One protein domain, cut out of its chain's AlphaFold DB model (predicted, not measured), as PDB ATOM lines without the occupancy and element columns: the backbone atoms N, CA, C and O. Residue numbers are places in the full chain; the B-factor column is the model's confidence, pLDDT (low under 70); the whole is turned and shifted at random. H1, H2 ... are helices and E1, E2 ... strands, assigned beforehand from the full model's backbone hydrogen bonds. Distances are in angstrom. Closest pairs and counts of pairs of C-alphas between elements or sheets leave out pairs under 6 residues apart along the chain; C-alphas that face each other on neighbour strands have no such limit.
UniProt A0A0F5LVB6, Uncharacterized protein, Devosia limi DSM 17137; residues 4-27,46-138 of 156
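This is residues 4 to 27 and 46 to 138 of the 156 residues of an uncharacterized protein of Devosia limi DSM 17137 (UniProt A0A0F5LVB6). A strongly twisted, curled sheet of four strands forms a wall, and the long helix H1 packs along E1 and E2 on one face of it. H3 packs on H1 at a steep tilt and reaches the sheet near E3, while H2 continues from the end of E3 away from the sheet, with residues 94 to 99 sticking out. The printed part has 117 residues with three named helices and four named strands, in the order H1 E1 E2 E3 H2 H3 E4; the sheet runs E1 E2 E3 E4, is mixed, and the class is mixed, helices and strands. The whole is compact, with a radius of gyration of the C-alphas of 14.3 A and spans of 42 by 38 by 25 A.

H1, residues 4 to 24, begins at C-alpha 4 (52.307, 21.700, 40.486) and is 28.6 A long. After the cut come E1, residues 48 to 57, 25.4 A, which bends by 55 degrees at residue 51, and E2, residues 63 to 71, 25.8 A. E3, residues 78 to 84, 20.2 A, ends at C-alpha 84 (47.174, 18.391, 29.798). H2, residues 85 to 96, spans 16.2 A, and H3, residues 105 to 120, spans 22.6 A. E4, residues 135 to 137, ends at C-alpha 137 (36.244, 18.931, 21.892).

E1, E2 and E3 make a meander, each strand the antiparallel neighbour of the one before, in two hairpins. N 54 and O 66 are 2.8 A apart across E1 and E2, and N 67 and O 81 are 2.8 A apart across E2 and E3, both within hydrogen-bond range. E4 is parallel to E3, with N 136 and O 78 at 2.8 A; E3, H2, H3 and E4 form a strand-helix-strand unit, two parallel neighbour strands with helices between. The edge strands E1 and E4 are apart. H1 and H3 on one face of the sheet give two layers. H1 has a height over the sheet of 8.8 A and runs along the strands, at 6 degrees to E1 on the local plane; the closest C-alphas of the two, those of Ala 16 and Val 53, are 5.5 A apart. H1 and H3 touch at a steep tilt of 59 degrees, the same way, with the C-alphas of Val 15 and Ala 109 closest at 5.4 A. The closest C-alphas of H3 and E3, those of Met 116 and Tyr 81, are 7.2 A apart. H2 only grazes the sheet, with its residues 85 to 86. H2 and H3 are close but not clearly touching, about perpendicular at 87 degrees, with the C-alphas of Trp 92 and Phe 108 closest at 8.0 A. In H1, H2 and H3 every O i to N i+4 pair is within hydrogen-bond range.

The two C-alphas farthest apart, those of Glu 76 and Val 98, are 43.4 A apart. Residues 28 to 45 are not printed, and C-alphas 27 and 46 are 15.9 A apart across the cut. The link from H3 to E4, residues 121 to 134, is long. The mean pLDDT of the printed part is 85.8, and residues 24 to 27 and 97 to 98 are under 70.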
ATOM      1  N   GLN A   4      52.985  22.084  41.715       84.75
ATOM      2  CA  GLN A   4      52.307  21.700  40.486       84.75
ATOM      3  C   GLN A   4      51.009  22.483  40.250       84.75
ATOM      4  O   GLN A   4      50.859  23.132  39.222       84.75
ATOM      5  N   VAL A   5      50.104  22.479  41.228       86.88
ATOM      6  CA  VAL A   5      48.795  23.145  41.126       86.88
ATOM      7  C   VAL A   5      48.969  24.657  40.985       86.88
ATOM      8  O   VAL A   5      48.231  25.312  40.252       86.88
ATOM      9  N   ALA A   6      49.974  25.230  41.653       88.75
ATOM     10  CA  ALA A   6      50.305  26.643  41.497       88.75
ATOM     11  C   ALA A   6      50.751  26.973  40.061       88.75
ATOM     12  O   ALA A   6      50.297  27.968  39.496       88.75
ATOM     13  N   PHE A   7      51.586  26.122  39.457       89.38
ATOM     14  CA  PHE A   7      52.021  26.291  38.071       89.38
ATOM     15  C   PHE A   7      50.868  26.114  37.074       89.38
ATOM     16  O   PHE A   7      50.706  26.938  36.181       89.38
ATOM     17  N   GLU A   8      50.025  25.096  37.245       90.19
ATOM     18  CA  GLU A   8      48.841  24.870  36.402       90.19
ATOM     19  C   GLU A   8      47.893  26.074  36.418       90.19
ATOM     20  O   GLU A   8      47.440  26.525  35.364       90.19
ATOM     21  N   ASN A   9      47.646  26.643  37.602       91.25
ATOM     22  CA  ASN A   9      46.856  27.868  37.747       91.25
ATOM     23  C   ASN A   9      47.514  29.051  37.030       91.25
ATOM     24  O   ASN A   9      46.833  29.809  36.346       91.25
ATOM     25  N   GLN A  10      48.836  29.187  37.136       93.25
ATOM     26  CA  GLN A  10      49.574  30.252  36.465       93.25
ATOM     27  C   GLN A  10      49.507  30.128  34.936       93.25
ATOM     28  O   GLN A  10      49.326  31.131  34.245       93.25
ATOM     29  N   VAL A  11      49.620  28.911  34.396       92.25
ATOM     30  CA  VAL A  11      49.446  28.658  32.958       92.25
ATOM     31  C   VAL A  11      48.026  29.017  32.527       92.25
ATOM     32  O   VAL A  11      47.876  29.779  31.574       92.25
ATOM     33  N   ARG A  12      46.995  28.545  33.245       94.25
ATOM     34  CA  ARG A  12      45.590  28.906  32.982       94.25
ATOM     35  C   ARG A  12      45.405  30.421  32.928       94.25
ATOM     36  O   ARG A  12      44.807  30.933  31.985       94.25
ATOM     37  N   ASP A  13      45.929  31.130  33.924       93.38
ATOM     38  CA  ASP A  13      45.772  32.579  34.050       93.38
ATOM     39  C   ASP A  13      46.465  33.333  32.919       93.38
ATOM     40  O   ASP A  13      45.861  34.231  32.333       93.38
ATOM     41  N   HIS A  14      47.680  32.934  32.542       94.00
ATOM     42  CA  HIS A  14      48.358  33.528  31.393       94.00
ATOM     43  C   HIS A  14      47.643  33.228  30.073       94.00
ATOM     44  O   HIS A  14      47.526  34.126  29.239       94.00
ATOM     45  N   VAL A  15      47.122  32.011  29.878       93.56
ATOM     46  CA  VAL A  15      46.325  31.688  28.684       93.56
ATOM     47  C   VAL A  15      45.076  32.572  28.630       93.56
ATOM     48  O   VAL A  15      44.814  33.211  27.609       93.56
ATOM     49  N   ALA A  16      44.343  32.677  29.740       91.31
ATOM     50  CA  ALA A  16      43.152  33.515  29.838       91.31
ATOM     51  C   ALA A  16      43.462  34.990  29.583       91.31
ATOM     52  O   ALA A  16      42.721  35.667  28.874       91.31
ATOM     53  N   GLU A  17      44.560  35.494  30.138       91.06
ATOM     54  CA  GLU A  17      45.003  36.868  29.952       91.06
ATOM     55  C   GLU A  17      45.333  37.169  28.485       91.06
ATOM     56  O   GLU A  17      44.867  38.178  27.951       91.06
ATOM     57  N   ILE A  18      46.091  36.296  27.815       89.50
ATOM     58  CA  ILE A  18      46.454  36.473  26.401       89.50
ATOM     59  C   ILE A  18      45.195  36.449  25.522       89.50
ATOM     60  O   ILE A  18      44.998  37.361  24.716       89.50
ATOM     61  N   LEU A  19      44.312  35.461  25.707       88.31
ATOM     62  CA  LEU A  19      43.085  35.338  24.916       88.31
ATOM     63  C   LEU A  19      42.116  36.499  25.172       88.31
ATOM     64  O   LEU A  19      41.579  37.060  24.220       88.31
ATOM     65  N   ARG A  20      41.946  36.947  26.423       85.94
ATOM     66  CA  ARG A  20      41.139  38.141  26.737       85.94
ATOM     67  C   ARG A  20      41.714  39.407  26.122       85.94
ATOM     68  O   ARG A  20      40.952  40.238  25.644       85.94
ATOM     69  N   ARG A  21      43.037  39.577  26.112       82.81
ATOM     70  CA  ARG A  21      43.659  40.724  25.435       82.81
ATOM     71  C   ARG A  21      43.376  40.684  23.934       82.81
ATOM     72  O   ARG A  21      42.998  41.716  23.385       82.81
ATOM     73  N   LYS A  22      43.491  39.510  23.302       81.94
ATOM     74  CA  LYS A  22      43.291  39.345  21.855       81.94
ATOM     75  C   LYS A  22      41.827  39.457  21.414       81.94
ATOM     76  O   LYS A  22      41.554  40.123  20.422       81.94
ATOM     77  N   TYR A  23      40.908  38.828  22.146       75.31
ATOM     78  CA  TYR A  23      39.498  38.666  21.759       75.31
ATOM     79  C   TYR A  23      38.515  39.499  22.597       75.31
ATOM     80  O   TYR A  23      37.398  39.756  22.162       75.31
ATOM     81  N   GLY A  24      38.913  39.950  23.789       62.12
ATOM     82  CA  GLY A  24      38.099  40.802  24.666       62.12
ATOM     83  C   GLY A  24      38.245  42.300  24.394       62.12
ATOM     84  O   GLY A  24      37.424  43.089  24.858       62.12
ATOM     85  N   THR A  25      39.250  42.724  23.619       49.31
ATOM     86  CA  THR A  25      39.297  44.093  23.106       49.31
ATOM     87  C   THR A  25      38.543  44.157  21.785       49.31
ATOM     88  O   THR A  25      39.066  43.882  20.711       49.31
ATOM     89  N   THR A  26      37.276  44.563  21.853       42.34
ATOM     90  CA  THR A  26      36.508  45.031  20.695       42.34
ATOM     91  C   THR A  26      37.139  46.325  20.164       42.34
ATOM     92  O   THR A  26      36.598  47.412  20.339       42.34
ATOM     93  N   ARG A  27      38.340  46.263  19.580       41.12
ATOM     94  CA  ARG A  27      38.921  47.366  18.814       41.12
ATOM     95  C   ARG A  27      40.107  46.896  17.989       41.12
ATOM     96  O   ARG A  27      41.161  46.547  18.504       41.12
ATOM     97  N   PRO A  46      42.301  32.808  14.261       76.44
ATOM     98  CA  PRO A  46      40.959  32.462  13.819       76.44
ATOM     99  C   PRO A  46      39.960  33.522  14.281       76.44
ATOM    100  O   PRO A  46      40.091  34.069  15.383       76.44
ATOM    101  N   ASP A  47      38.962  33.797  13.443       82.00
ATOM    102  CA  ASP A  47      37.862  34.694  13.787       82.00
ATOM    103  C   ASP A  47      36.855  33.942  14.667       82.00
ATOM    104  O   ASP A  47      36.096  33.091  14.196       82.00
ATOM    105  N   MET A  48      36.912  34.198  15.972       85.88
ATOM    106  CA  MET A  48      36.138  33.478  16.978       85.88
ATOM    107  C   MET A  48      35.786  34.371  18.163       85.88
ATOM    108  O   MET A  48      36.539  35.264  18.550       85.88
ATOM    109  N   GLN A  49      34.650  34.077  18.782       86.56
ATOM    110  CA  GLN A  49      34.308  34.529  20.115       86.56
ATOM    111  C   GLN A  49      34.941  33.581  21.134       86.56
ATOM    112  O   GLN A  49      34.605  32.400  21.205       86.56
ATOM    113  N   PHE A  50      35.865  34.106  21.930       88.38
ATOM    114  CA  PHE A  50      36.434  33.398  23.071       88.38
ATOM    115  C   PHE A  50      35.503  33.523  24.289       88.38
ATOM    116  O   PHE A  50      35.043  34.626  24.591       88.38
ATOM    117  N   HIS A  51      35.255  32.414  24.993       87.62
ATOM    118  CA  HIS A  51      34.344  32.385  26.144       87.62
ATOM    119  C   HIS A  51      35.110  32.392  27.466       87.62
ATOM    120  O   HIS A  51      35.109  33.391  28.187       87.62
ATOM    121  N   GLU A  52      35.789  31.290  27.787       84.56
ATOM    122  CA  GLU A  52      36.515  31.144  29.045       84.56
ATOM    123  C   GLU A  52      37.700  30.177  28.950       84.56
ATOM    124  O   GLU A  52      37.795  29.348  28.042       84.56
ATOM    125  N   VAL A  53      38.618  30.311  29.916       91.25
ATOM    126  CA  VAL A  53      39.623  29.290  30.214       91.25
ATOM    127  C   VAL A  53      39.271  28.681  31.563       91.25
ATOM    128  O   VAL A  53      39.351  29.357  32.592       91.25
ATOM    129  N   GLY A  54      38.871  27.419  31.544       90.69
ATOM    130  CA  GLY A  54      38.540  26.632  32.720       90.69
ATOM    131  C   GLY A  54      39.672  25.706  33.150       90.69
ATOM    132  O   GLY A  54      40.712  25.581  32.497       90.69
ATOM    133  N   GLN A  55      39.434  25.028  34.269       88.31
ATOM    134  CA  GLN A  55      40.199  23.864  34.690       88.31
ATOM    135  C   GLN A  55      39.250  22.697  34.919       88.31
ATOM    136  O   GLN A  55      38.184  22.861  35.516       88.31
ATOM    137  N   SER A  56      39.663  21.518  34.478       87.62
ATOM    138  CA  SER A  56      38.962  20.268  34.741       87.62
ATOM    139  C   SER A  56      39.953  19.178  35.144       87.62
ATOM    140  O   SER A  56      41.171  19.359  35.082       87.62
ATOM    141  N   SER A  57      39.426  18.044  35.595       83.12
ATOM    142  CA  SER A  57      40.206  16.819  35.736       83.12
ATOM    143  C   SER A  57      39.984  15.951  34.502       83.12
ATOM    144  O   SER A  57      38.842  15.660  34.143       83.12
ATOM    145  N   GLY A  58      41.072  15.529  33.863       75.62
ATOM    146  CA  GLY A  58      41.053  14.559  32.776       75.62
ATOM    147  C   GLY A  58      40.622  13.170  33.250       75.62
ATOM    148  O   GLY A  58      40.440  12.915  34.442       75.62
ATOM    149  N   LEU A  59      40.490  12.236  32.303       70.50
ATOM    150  CA  LEU A  59      40.006  10.872  32.565       70.50
ATOM    151  C   LEU A  59      40.867  10.094  33.575       70.50
ATOM    152  O   LEU A  59      40.353   9.217  34.263       70.50
ATOM    153  N   THR A  60      42.156  10.420  33.680       73.94
ATOM    154  CA  THR A  60      43.093   9.809  34.635       73.94
ATOM    155  C   THR A  60      43.386  10.710  35.841       73.94
ATOM    156  O   THR A  60      44.331  10.466  36.584       73.94
ATOM    157  N   GLY A  61      42.565  11.745  36.064       74.50
ATOM    158  CA  GLY A  61      42.680  12.669  37.198       74.50
ATOM    159  C   GLY A  61      43.721  13.781  37.032       74.50
ATOM    160  O   GLY A  61      43.918  14.560  37.961       74.50
ATOM    161  N   GLN A  62      44.373  13.884  35.872       80.62
ATOM    162  CA  GLN A  62      45.314  14.963  35.563       80.62
ATOM    163  C   GLN A  62      44.599  16.312  35.433       80.62
ATOM    164  O   GLN A  62      43.448  16.365  35.006       80.62
ATOM    165  N   ALA A  63      45.271  17.408  35.777       83.25
ATOM    166  CA  ALA A  63      44.716  18.741  35.580       83.25
ATOM    167  C   ALA A  63      44.728  19.115  34.093       83.25
ATOM    168  O   ALA A  63      45.770  19.084  33.437       83.25
ATOM    169  N   MET A  64      43.566  19.506  33.582       92.00
ATOM    170  CA  MET A  64      43.389  19.978  32.217       92.00
ATOM    171  C   MET A  64      43.079  21.467  32.246       92.00
ATOM    172  O   MET A  64      42.199  21.909  32.984       92.00
ATOM    173  N   VAL A  65      43.775  22.237  31.417       93.50
ATOM    174  CA  VAL A  65      43.339  23.585  31.047       93.50
ATOM    175  C   VAL A  65      42.398  23.445  29.857       93.50
ATOM    176  O   VAL A  65      42.739  22.818  28.855       93.50
ATOM    177  N   GLU A  66      41.204  24.007  29.981       94.25
ATOM    178  CA  GLU A  66      40.149  23.912  28.977       94.25
ATOM    179  C   GLU A  66      39.855  25.292  28.401       94.25
ATOM    180  O   GLU A  66      39.637  26.238  29.148       94.25
ATOM    181  N   ILE A  67      39.848  25.418  27.079       94.38
ATOM    182  CA  ILE A  67      39.627  26.673  26.361       94.38
ATOM    183  C   ILE A  67      38.386  26.487  25.495       94.38
ATOM    184  O   ILE A  67      38.394  25.629  24.615       94.38
ATOM    185  N   SER A  68      37.337  27.279  25.714       93.12
ATOM    186  CA  SER A  68      36.108  27.222  24.913       93.12
ATOM    187  C   SER A  68      35.947  28.454  24.021       93.12
ATOM    188  O   SER A  68      36.266  29.585  24.404       93.12
ATOM    189  N   PHE A  69      35.467  28.230  22.798       91.69
ATOM    190  CA  PHE A  69      35.304  29.273  21.789       91.69
ATOM    191  C   PHE A  69      34.212  28.923  20.772       91.69
ATOM    192  O   PHE A  69      33.867  27.760  20.578       91.69
ATOM    193  N   THR A  70      33.697  29.943  20.093       90.31
ATOM    194  CA  THR A  70      32.722  29.823  19.002       90.31
ATOM    195  C   THR A  70      33.243  30.573  17.779       90.31
ATOM    196  O   THR A  70      33.455  31.782  17.868       90.31
ATOM    197  N   PRO A  71      33.480  29.905  16.641       87.62
ATOM    198  CA  PRO A  71      33.814  30.574  15.394       87.62
ATOM    199  C   PRO A  71      32.723  31.566  14.989       87.62
ATOM    200  O   PRO A  71      31.535  31.271  15.084       87.62
ATOM    201  N   VAL A  72      33.111  32.742  14.494       85.94
ATOM    202  CA  VAL A  72      32.140  33.783  14.094       85.94
ATOM    203  C   VAL A  72      31.274  33.337  12.909       85.94
ATOM    204  O   VAL A  72      30.138  33.783  12.768       85.94
ATOM    205  N   TYR A  73      31.801  32.453  12.062       81.62
ATOM    206  CA  TYR A  73      31.117  31.925  10.880       81.62
ATOM    207  C   TYR A  73      30.195  30.726  11.175       81.62
ATOM    208  O   TYR A  73      29.395  30.379  10.313       81.62
ATOM    209  N   GLU A  74      30.273  30.144  12.376       85.44
ATOM    210  CA  GLU A  74      29.418  29.045  12.862       85.44
ATOM    211  C   GLU A  74      28.956  29.339  14.304       85.44
ATOM    212  O   GLU A  74      29.348  28.647  15.251       85.44
ATOM    213  N   PRO A  75      28.163  30.409  14.511       86.19
ATOM    214  CA  PRO A  75      27.789  30.892  15.842       86.19
ATOM    215  C   PRO A  75      26.945  29.901  16.659       86.19
ATOM    216  O   PRO A  75      26.843  30.032  17.877       86.19
ATOM    217  N   GLU A  76      26.324  28.920  16.009       87.69
ATOM    218  CA  GLU A  76      25.550  27.849  16.633       87.69
ATOM    219  C   GLU A  76      26.415  26.756  17.278       87.69
ATOM    220  O   GLU A  76      25.911  25.984  18.096       87.69
ATOM    221  N   ASN A  77      27.707  26.691  16.941       89.19
ATOM    222  CA  ASN A  77      28.616  25.649  17.404       89.19
ATOM    223  C   ASN A  77      29.589  26.193  18.461       89.19
ATOM    224  O   ASN A  77      30.228  27.232  18.296       89.19
ATOM    225  N   THR A  78      29.747  25.463  19.567       91.75
ATOM    226  CA  THR A  78      30.791  25.740  20.566       91.75
ATOM    227  C   THR A  78      31.839  24.643  20.519       91.75
ATOM    228  O   THR A  78      31.518  23.457  20.590       91.75
ATOM    229  N   TYR A  79      33.101  25.044  20.441       92.56
ATOM    230  CA  TYR A  79      34.249  24.154  20.395       92.56
ATOM    231  C   TYR A  79      35.085  24.309  21.656       92.56
ATOM    232  O   TYR A  79      35.051  25.336  22.340       92.56
ATOM    233  N   GLY A  80      35.841  23.262  21.959       93.19
ATOM    234  CA  GLY A  80      36.736  23.213  23.099       93.19
ATOM    235  C   GLY A  80      38.108  22.682  22.710       93.19
ATOM    236  O   GLY A  80      38.216  21.730  21.937       93.19
ATOM    237  N   TYR A  81      39.149  23.271  23.285       94.00
ATOM    238  CA  TYR A  81      40.526  22.797  23.223       94.00
ATOM    239  C   TYR A  81      41.016  22.475  24.634       94.00
ATOM    240  O   TYR A  81      40.815  23.262  25.560       94.00
ATOM    241  N   ARG A  82      41.641  21.314  24.815       94.62
ATOM    242  CA  ARG A  82      42.189  20.858  26.093       94.62
ATOM    243  C   ARG A  82      43.705  20.887  26.079       94.62
ATOM    244  O   ARG A  82      44.334  20.683  25.045       94.62
ATOM    245  N   VAL A  83      44.282  21.077  27.256       94.75
ATOM    246  CA  VAL A  83      45.722  21.007  27.492       94.75
ATOM    247  C   VAL A  83      45.951  20.240  28.783       94.75
ATOM    248  O   VAL A  83      45.651  20.745  29.864       94.75
ATOM    249  N   ASP A  84      46.511  19.040  28.673       93.81
ATOM    250  CA  ASP A  84      47.174  18.391  29.798       93.81
ATOM    251  C   ASP A  84      48.498  19.117  30.030       93.81
ATOM    252  O   ASP A  84      49.435  19.024  29.232       93.81
ATOM    253  N   VAL A  85      48.565  19.885  31.116       90.94
ATOM    254  CA  VAL A  85      49.717  20.746  31.395       90.94
ATOM    255  C   VAL A  85      50.986  19.921  31.606       90.94
ATOM    256  O   VAL A  85      52.055  20.359  31.192       90.94
ATOM    257  N   ASN A  86      50.895  18.725  32.193       89.81
ATOM    258  CA  ASN A  86      52.072  17.890  32.444       89.81
ATOM    259  C   ASN A  86      52.628  17.313  31.149       89.81
ATOM    260  O   ASN A  86      53.809  17.502  30.851       89.81
ATOM    261  N   SER A  87      51.760  16.709  30.341       91.38
ATOM    262  CA  SER A  87      52.141  16.181  29.030       91.38
ATOM    263  C   SER A  87      52.719  17.288  28.134       91.38
ATOM    264  O   SER A  87      53.762  17.116  27.499       91.38
ATOM    265  N   ALA A  88      52.120  18.484  28.161       92.00
ATOM    266  CA  ALA A  88      52.618  19.638  27.418       92.00
ATOM    267  C   ALA A  88      53.978  20.150  27.934       92.00
ATOM    268  O   ALA A  88      54.812  20.561  27.125       92.00
ATOM    269  N   ILE A  89      54.241  20.119  29.250       90.31
ATOM    270  CA  ILE A  89      55.557  20.470  29.819       90.31
ATOM    271  C   ILE A  89      56.638  19.547  29.264       90.31
ATOM    272  O   ILE A  89      57.698  20.028  28.847       90.31
ATOM    273  N   GLU A  90      56.386  18.239  29.272       89.81
ATOM    274  CA  GLU A  90      57.337  17.231  28.806       89.81
ATOM    275  C   GLU A  90      57.635  17.419  27.316       89.81
ATOM    276  O   GLU A  90      58.799  17.561  26.929       89.81
ATOM    277  N   ALA A  91      56.588  17.531  26.494       90.75
ATOM    278  CA  ALA A  91      56.715  17.748  25.055       90.75
ATOM    279  C   ALA A  91      57.467  19.050  24.725       90.75
ATOM    280  O   ALA A  91      58.370  19.068  23.883       90.75
ATOM    281  N   TRP A  92      57.155  20.139  25.430       90.31
ATOM    282  CA  TRP A  92      57.817  21.428  25.239       90.31
ATOM    283  C   TRP A  92      59.298  21.395  25.621       90.31
ATOM    284  O   TRP A  92      60.145  21.907  24.885       90.31
ATOM    285  N   SER A  93      59.614  20.761  26.752       86.44
ATOM    286  CA  SER A  93      60.988  20.638  27.251       86.44
ATOM    287  C   SER A  93      61.844  19.806  26.296       86.44
ATOM    288  O   SER A  93      62.960  20.210  25.968       86.44
ATOM    289  N   MET A  94      61.302  18.695  25.776       86.44
ATOM    290  CA  MET A  94      61.965  17.890  24.744       86.44
ATOM    291  C   MET A  94      62.229  18.703  23.473       86.44
ATOM    292  O   MET A  94      63.320  18.627  22.908       86.44
ATOM    293  N   ARG A  95      61.266  19.527  23.045       84.12
ATOM    294  CA  ARG A  95      61.392  20.358  21.840       84.12
ATOM    295  C   ARG A  95      62.463  21.447  21.957       84.12
ATOM    296  O   ARG A  95      63.112  21.758  20.962       84.12
ATOM    297  N   LEU A  96      62.636  22.052  23.133       81.44
ATOM    298  CA  LEU A  96      63.554  23.184  23.346       81.44
ATOM    299  C   LEU A  96      64.889  22.808  24.007       81.44
ATOM    300  O   LEU A  96      65.701  23.690  24.298       81.44
ATOM    301  N   GLY A  97      65.133  21.518  24.237       68.38
ATOM    302  CA  GLY A  97      66.439  20.938  24.563       68.38
ATOM    303  C   GLY A  97      66.998  21.216  25.965       68.38
ATOM    304  O   GLY A  97      67.775  20.397  26.443       68.38
ATOM    305  N   VAL A  98      66.650  22.329  26.633       67.75
ATOM    306  CA  VAL A  98      67.148  22.682  27.992       67.75
ATOM    307  C   VAL A  98      66.188  23.589  28.793       67.75
ATOM    308  O   VAL A  98      66.309  23.708  30.011       67.75
ATOM    309  N   GLN A  99      65.234  24.273  28.152       74.38
ATOM    310  CA  GLN A  99      64.355  25.210  28.863       74.38
ATOM    311  C   GLN A  99      63.254  24.468  29.620       74.38
ATOM    312  O   GLN A  99      62.554  23.638  29.048       74.38
ATOM    313  N   HIS A 100      63.066  24.816  30.895       80.38
ATOM    314  CA  HIS A 100      61.983  24.278  31.711       80.38
ATOM    315  C   HIS A 100      60.792  25.258  31.719       80.38
ATOM    316  O   HIS A 100      60.980  26.410  32.129       80.38
ATOM    317  N   PRO A 101      59.565  24.842  31.339       82.06
ATOM    318  CA  PRO A 101      58.374  25.705  31.289       82.06
ATOM    319  C   PRO A 101      58.109  26.486  32.573       82.06
ATOM    320  O   PRO A 101      57.715  27.647  32.531       82.06
ATOM    321  N   ARG A 102      58.391  25.864  33.724       85.25
ATOM    322  CA  ARG A 102      58.277  26.485  35.056       85.25
ATOM    323  C   ARG A 102      59.065  27.783  35.219       85.25
ATOM    324  O   ARG A 102      58.638  28.641  35.978       85.25
ATOM    325  N   ASN A 103      60.168  27.952  34.494       87.62
ATOM    326  CA  ASN A 103      60.957  29.184  34.539       87.62
ATOM    327  C   ASN A 103      60.373  30.281  33.632       87.62
ATOM    328  O   ASN A 103      60.726  31.448  33.776       87.62
ATOM    329  N   TYR A 104      59.484  29.919  32.699       88.12
ATOM    330  CA  TYR A 104      58.931  30.810  31.675       88.12
ATOM    331  C   TYR A 104      57.423  30.567  31.433       88.12
ATOM    332  O   TYR A 104      57.017  30.337  30.289       88.12
ATOM    333  N   PRO A 105      56.566  30.647  32.470       89.31
ATOM    334  CA  PRO A 105      55.147  30.279  32.386       89.31
ATOM    335  C   PRO A 105      54.374  31.071  31.322       89.31
ATOM    336  O   PRO A 105      53.580  30.498  30.579       89.31
ATOM    337  N   ALA A 106      54.646  32.372  31.182       87.31
ATOM    338  CA  ALA A 106      54.002  33.213  30.170       87.31
ATOM    339  C   ALA A 106      54.398  32.829  28.732       87.31
ATOM    340  O   ALA A 106      53.557  32.828  27.834       87.31
ATOM    341  N   ARG A 107      55.669  32.464  28.507       90.38
ATOM    342  CA  ARG A 107      56.141  31.994  27.196       90.38
ATOM    343  C   ARG A 107      55.517  30.647  26.852       90.38
ATOM    344  O   ARG A 107      55.041  30.468  25.738       90.38
ATOM    345  N   PHE A 108      55.496  29.727  27.814       92.12
ATOM    346  CA  PHE A 108      54.846  28.432  27.652       92.12
ATOM    347  C   PHE A 108      53.362  28.594  27.290       92.12
ATOM    348  O   PHE A 108      52.917  28.029  26.297       92.12
ATOM    349  N   ALA A 109      52.623  29.444  28.012       93.38
ATOM    350  CA  ALA A 109      51.224  29.755  27.710       93.38
ATOM    351  C   ALA A 109      51.031  30.344  26.297       93.38
ATOM    352  O   ALA A 109      50.112  29.945  25.583       93.38
ATOM    353  N   ALA A 110      51.908  31.253  25.862       91.00
ATOM    354  CA  ALA A 110      51.858  31.804  24.507       91.00
ATOM    355  C   ALA A 110      52.092  30.728  23.433       91.00
ATOM    356  O   ALA A 110      51.401  30.710  22.415       91.00
ATOM    357  N   GLU A 111      53.026  29.803  23.664       92.25
ATOM    358  CA  GLU A 111      53.287  28.696  22.741       92.25
ATOM    359  C   GLU A 111      52.136  27.676  22.721       92.25
ATOM    360  O   GLU A 111      51.816  27.160  21.651       92.25
ATOM    361  N   VAL A 112      51.459  27.445  23.853       93.88
ATOM    362  CA  VAL A 112      50.227  26.637  23.914       93.88
ATOM    363  C   VAL A 112      49.139  27.247  23.029       93.88
ATOM    364  O   VAL A 112      48.539  26.539  22.222       93.88
ATOM    365  N   ILE A 113      48.917  28.562  23.115       91.94
ATOM    366  CA  ILE A 113      47.928  29.250  22.272       91.94
ATOM    367  C   ILE A 113      48.327  29.193  20.795       91.94
ATOM    368  O   ILE A 113      47.488  28.923  19.938       91.94
ATOM    369  N   TRP A 114      49.608  29.409  20.486       89.88
ATOM    370  CA  TRP A 114      50.110  29.289  19.118       89.88
ATOM    371  C   TRP A 114      49.844  27.893  18.539       89.88
ATOM    372  O   TRP A 114      49.389  27.754  17.400       89.88
ATOM    373  N   TYR A 115      50.107  26.852  19.333       90.94
ATOM    374  CA  TYR A 115      49.850  25.476  18.936       90.94
ATOM    375  C   TYR A 115      48.352  25.219  18.746       90.94
ATOM    376  O   TYR A 115      47.982  24.686  17.709       90.94
ATOM    377  N   MET A 116      47.490  25.678  19.661       92.00
ATOM    378  CA  MET A 116      46.027  25.600  19.522       92.00
ATOM    379  C   MET A 116      45.540  26.223  18.207       92.00
ATOM    380  O   MET A 116      44.792  25.592  17.467       92.00
ATOM    381  N   VAL A 117      45.971  27.446  17.893       88.00
ATOM    382  CA  VAL A 117      45.579  28.145  16.658       88.00
ATOM    383  C   VAL A 117      46.008  27.365  15.416       88.00
ATOM    384  O   VAL A 117      45.227  27.201  14.479       88.00
ATOM    385  N   THR A 118      47.234  26.842  15.423       87.62
ATOM    386  CA  THR A 118      47.743  26.037  14.306       87.62
ATOM    387  C   THR A 118      46.994  24.705  14.197       87.62
ATOM    388  O   THR A 118      46.682  24.268  13.093       87.62
ATOM    389  N   TYR A 119      46.654  24.097  15.336       88.75
ATOM    390  CA  TYR A 119      45.886  22.861  15.420       88.75
ATOM    391  C   TYR A 119      44.497  23.030  14.809       88.75
ATOM    392  O   TYR A 119      44.135  22.241  13.943       88.75
ATOM    393  N   ILE A 120      43.765  24.089  15.180       86.81
ATOM    394  CA  ILE A 120      42.450  24.430  14.606       86.81
ATOM    395  C   ILE A 120      42.521  24.504  13.076       86.81
ATOM    396  O   ILE A 120      41.649  23.974  12.400       86.81
ATOM    397  N   GLY A 121      43.576  25.113  12.527       82.38
ATOM    398  CA  GLY A 121      43.776  25.201  11.077       82.38
ATOM    399  C   GLY A 121      44.141  23.881  10.382       82.38
ATOM    400  O   GLY A 121      44.194  23.860   9.158       82.38
ATOM    401  N   SER A 122      44.412  22.813  11.136       81.44
ATOM    402  CA  SER A 122      44.879  21.506  10.637       81.44
ATOM    403  C   SER A 122      43.931  20.346  10.942       81.44
ATOM    404  O   SER A 122      44.298  19.190  10.762       81.44
ATOM    405  N   VAL A 123      42.747  20.626  11.496       82.12
ATOM    406  CA  VAL A 123      41.773  19.590  11.852       82.12
ATOM    407  C   VAL A 123      40.396  19.917  11.304       82.12
ATOM    408  O   VAL A 123      39.968  21.070  11.274       82.12
ATOM    409  N   LYS A 124      39.656  18.872  10.934       78.12
ATOM    410  CA  LYS A 124      38.235  18.968  10.593       78.12
ATOM    411  C   LYS A 124      37.398  19.027  11.869       78.12
ATOM    412  O   LYS A 124      36.852  18.020  12.315       78.12
ATOM    413  N   ILE A 125      37.321  20.213  12.474       78.69
ATOM    414  CA  ILE A 125      36.643  20.435  13.763       78.69
ATOM    415  C   ILE A 125      35.174  19.971  13.774       78.69
ATOM    416  O   ILE A 125      34.658  19.608  14.825       78.69
ATOM    417  N   GLU A 126      34.505  19.945  12.619       74.12
ATOM    418  CA  GLU A 126      33.098  19.551  12.431       74.12
ATOM    419  C   GLU A 126      32.821  18.066  12.726       74.12
ATOM    420  O   GLU A 126      31.688  17.694  13.036       74.12
ATOM    421  N   GLU A 127      33.839  17.205  12.658       78.88
ATOM    422  CA  GLU A 127      33.711  15.754  12.869       78.88
ATOM    423  C   GLU A 127      33.970  15.351  14.335       78.88
ATOM    424  O   GLU A 127      33.764  14.200  14.724       78.88
ATOM    425  N   CYS A 128      34.395  16.295  15.181       83.44
ATOM    426  CA  CYS A 128      34.766  16.023  16.567       83.44
ATOM    427  C   CYS A 128      33.542  15.708  17.457       83.44
ATOM    428  O   CYS A 128      32.455  16.237  17.224       83.44
ATOM    429  N   PRO A 129      33.674  14.874  18.501       83.88
ATOM    430  CA  PRO A 129      32.556  14.512  19.371       83.88
ATOM    431  C   PRO A 129      32.085  15.690  20.241       83.88
ATOM    432  O   PRO A 129      32.889  16.500  20.709       83.88
ATOM    433  N   VAL A 130      30.774  15.747  20.490       88.12
ATOM    434  CA  VAL A 130      30.120  16.746  21.351       88.12
ATOM    435  C   VAL A 130      29.863  16.142  22.731       88.12
ATOM    436  O   VAL A 130      29.396  15.007  22.835       88.12
ATOM    437  N   ASP A 131      30.182  16.877  23.794       87.31
ATOM    438  CA  ASP A 131      29.925  16.440  25.165       87.31
ATOM    439  C   ASP A 131      28.490  16.743  25.642       87.31
ATOM    440  O   ASP A 131      27.679  17.357  24.947       87.31
ATOM    441  N   GLY A 132      28.164  16.333  26.871       84.12
ATOM    442  CA  GLY A 132      26.849  16.582  27.473       84.12
ATOM    443  C   GLY A 132      26.516  18.061  27.724       84.12
ATOM    444  O   GLY A 132      25.385  18.362  28.099       84.12
ATOM    445  N   LYS A 133      27.473  18.978  27.537       84.56
ATOM    446  CA  LYS A 133      27.288  20.434  27.624       84.56
ATOM    447  C   LYS A 133      27.177  21.092  26.243       84.56
ATOM    448  O   LYS A 133      27.050  22.310  26.176       84.56
ATOM    449  N   GLY A 134      27.218  20.316  25.159       87.56
ATOM    450  CA  GLY A 134      27.179  20.846  23.798       87.56
ATOM    451  C   GLY A 134      28.527  21.368  23.293       87.56
ATOM    452  O   GLY A 134      28.560  22.006  22.244       87.56
ATOM    453  N   ILE A 135      29.635  21.109  24.001       91.00
ATOM    454  CA  ILE A 135      30.974  21.531  23.574       91.00
ATOM    455  C   ILE A 135      31.596  20.439  22.714       91.00
ATOM    456  O   ILE A 135      31.692  19.276  23.118       91.00
ATOM    457  N   ARG A 136      32.071  20.830  21.532       93.12
ATOM    458  CA  ARG A 136      32.790  19.955  20.616       93.12
ATOM    459  C   ARG A 136      34.294  20.004  20.875       93.12
ATOM    460  O   ARG A 136      34.968  20.966  20.515       93.12
ATOM    461  N   TRP A 137      34.830  18.967  21.508       91.94
ATOM    462  CA  TRP A 137      36.244  18.931  21.892       91.94
ATOM    463  C   TRP A 137      37.115  18.496  20.719       91.94
ATOM    464  O   TRP A 137      37.017  17.357  20.266       91.94
ATOM    465  N   ILE A 138      37.965  19.405  20.240       91.31
ATOM    466  CA  ILE A 138      38.738  19.191  19.009       91.31
ATOM    467  C   ILE A 138      40.005  18.369  19.236       91.31
ATOM    468  O   ILE A 138      40.552  17.823  18.287       91.31
TER     469      ILE A 138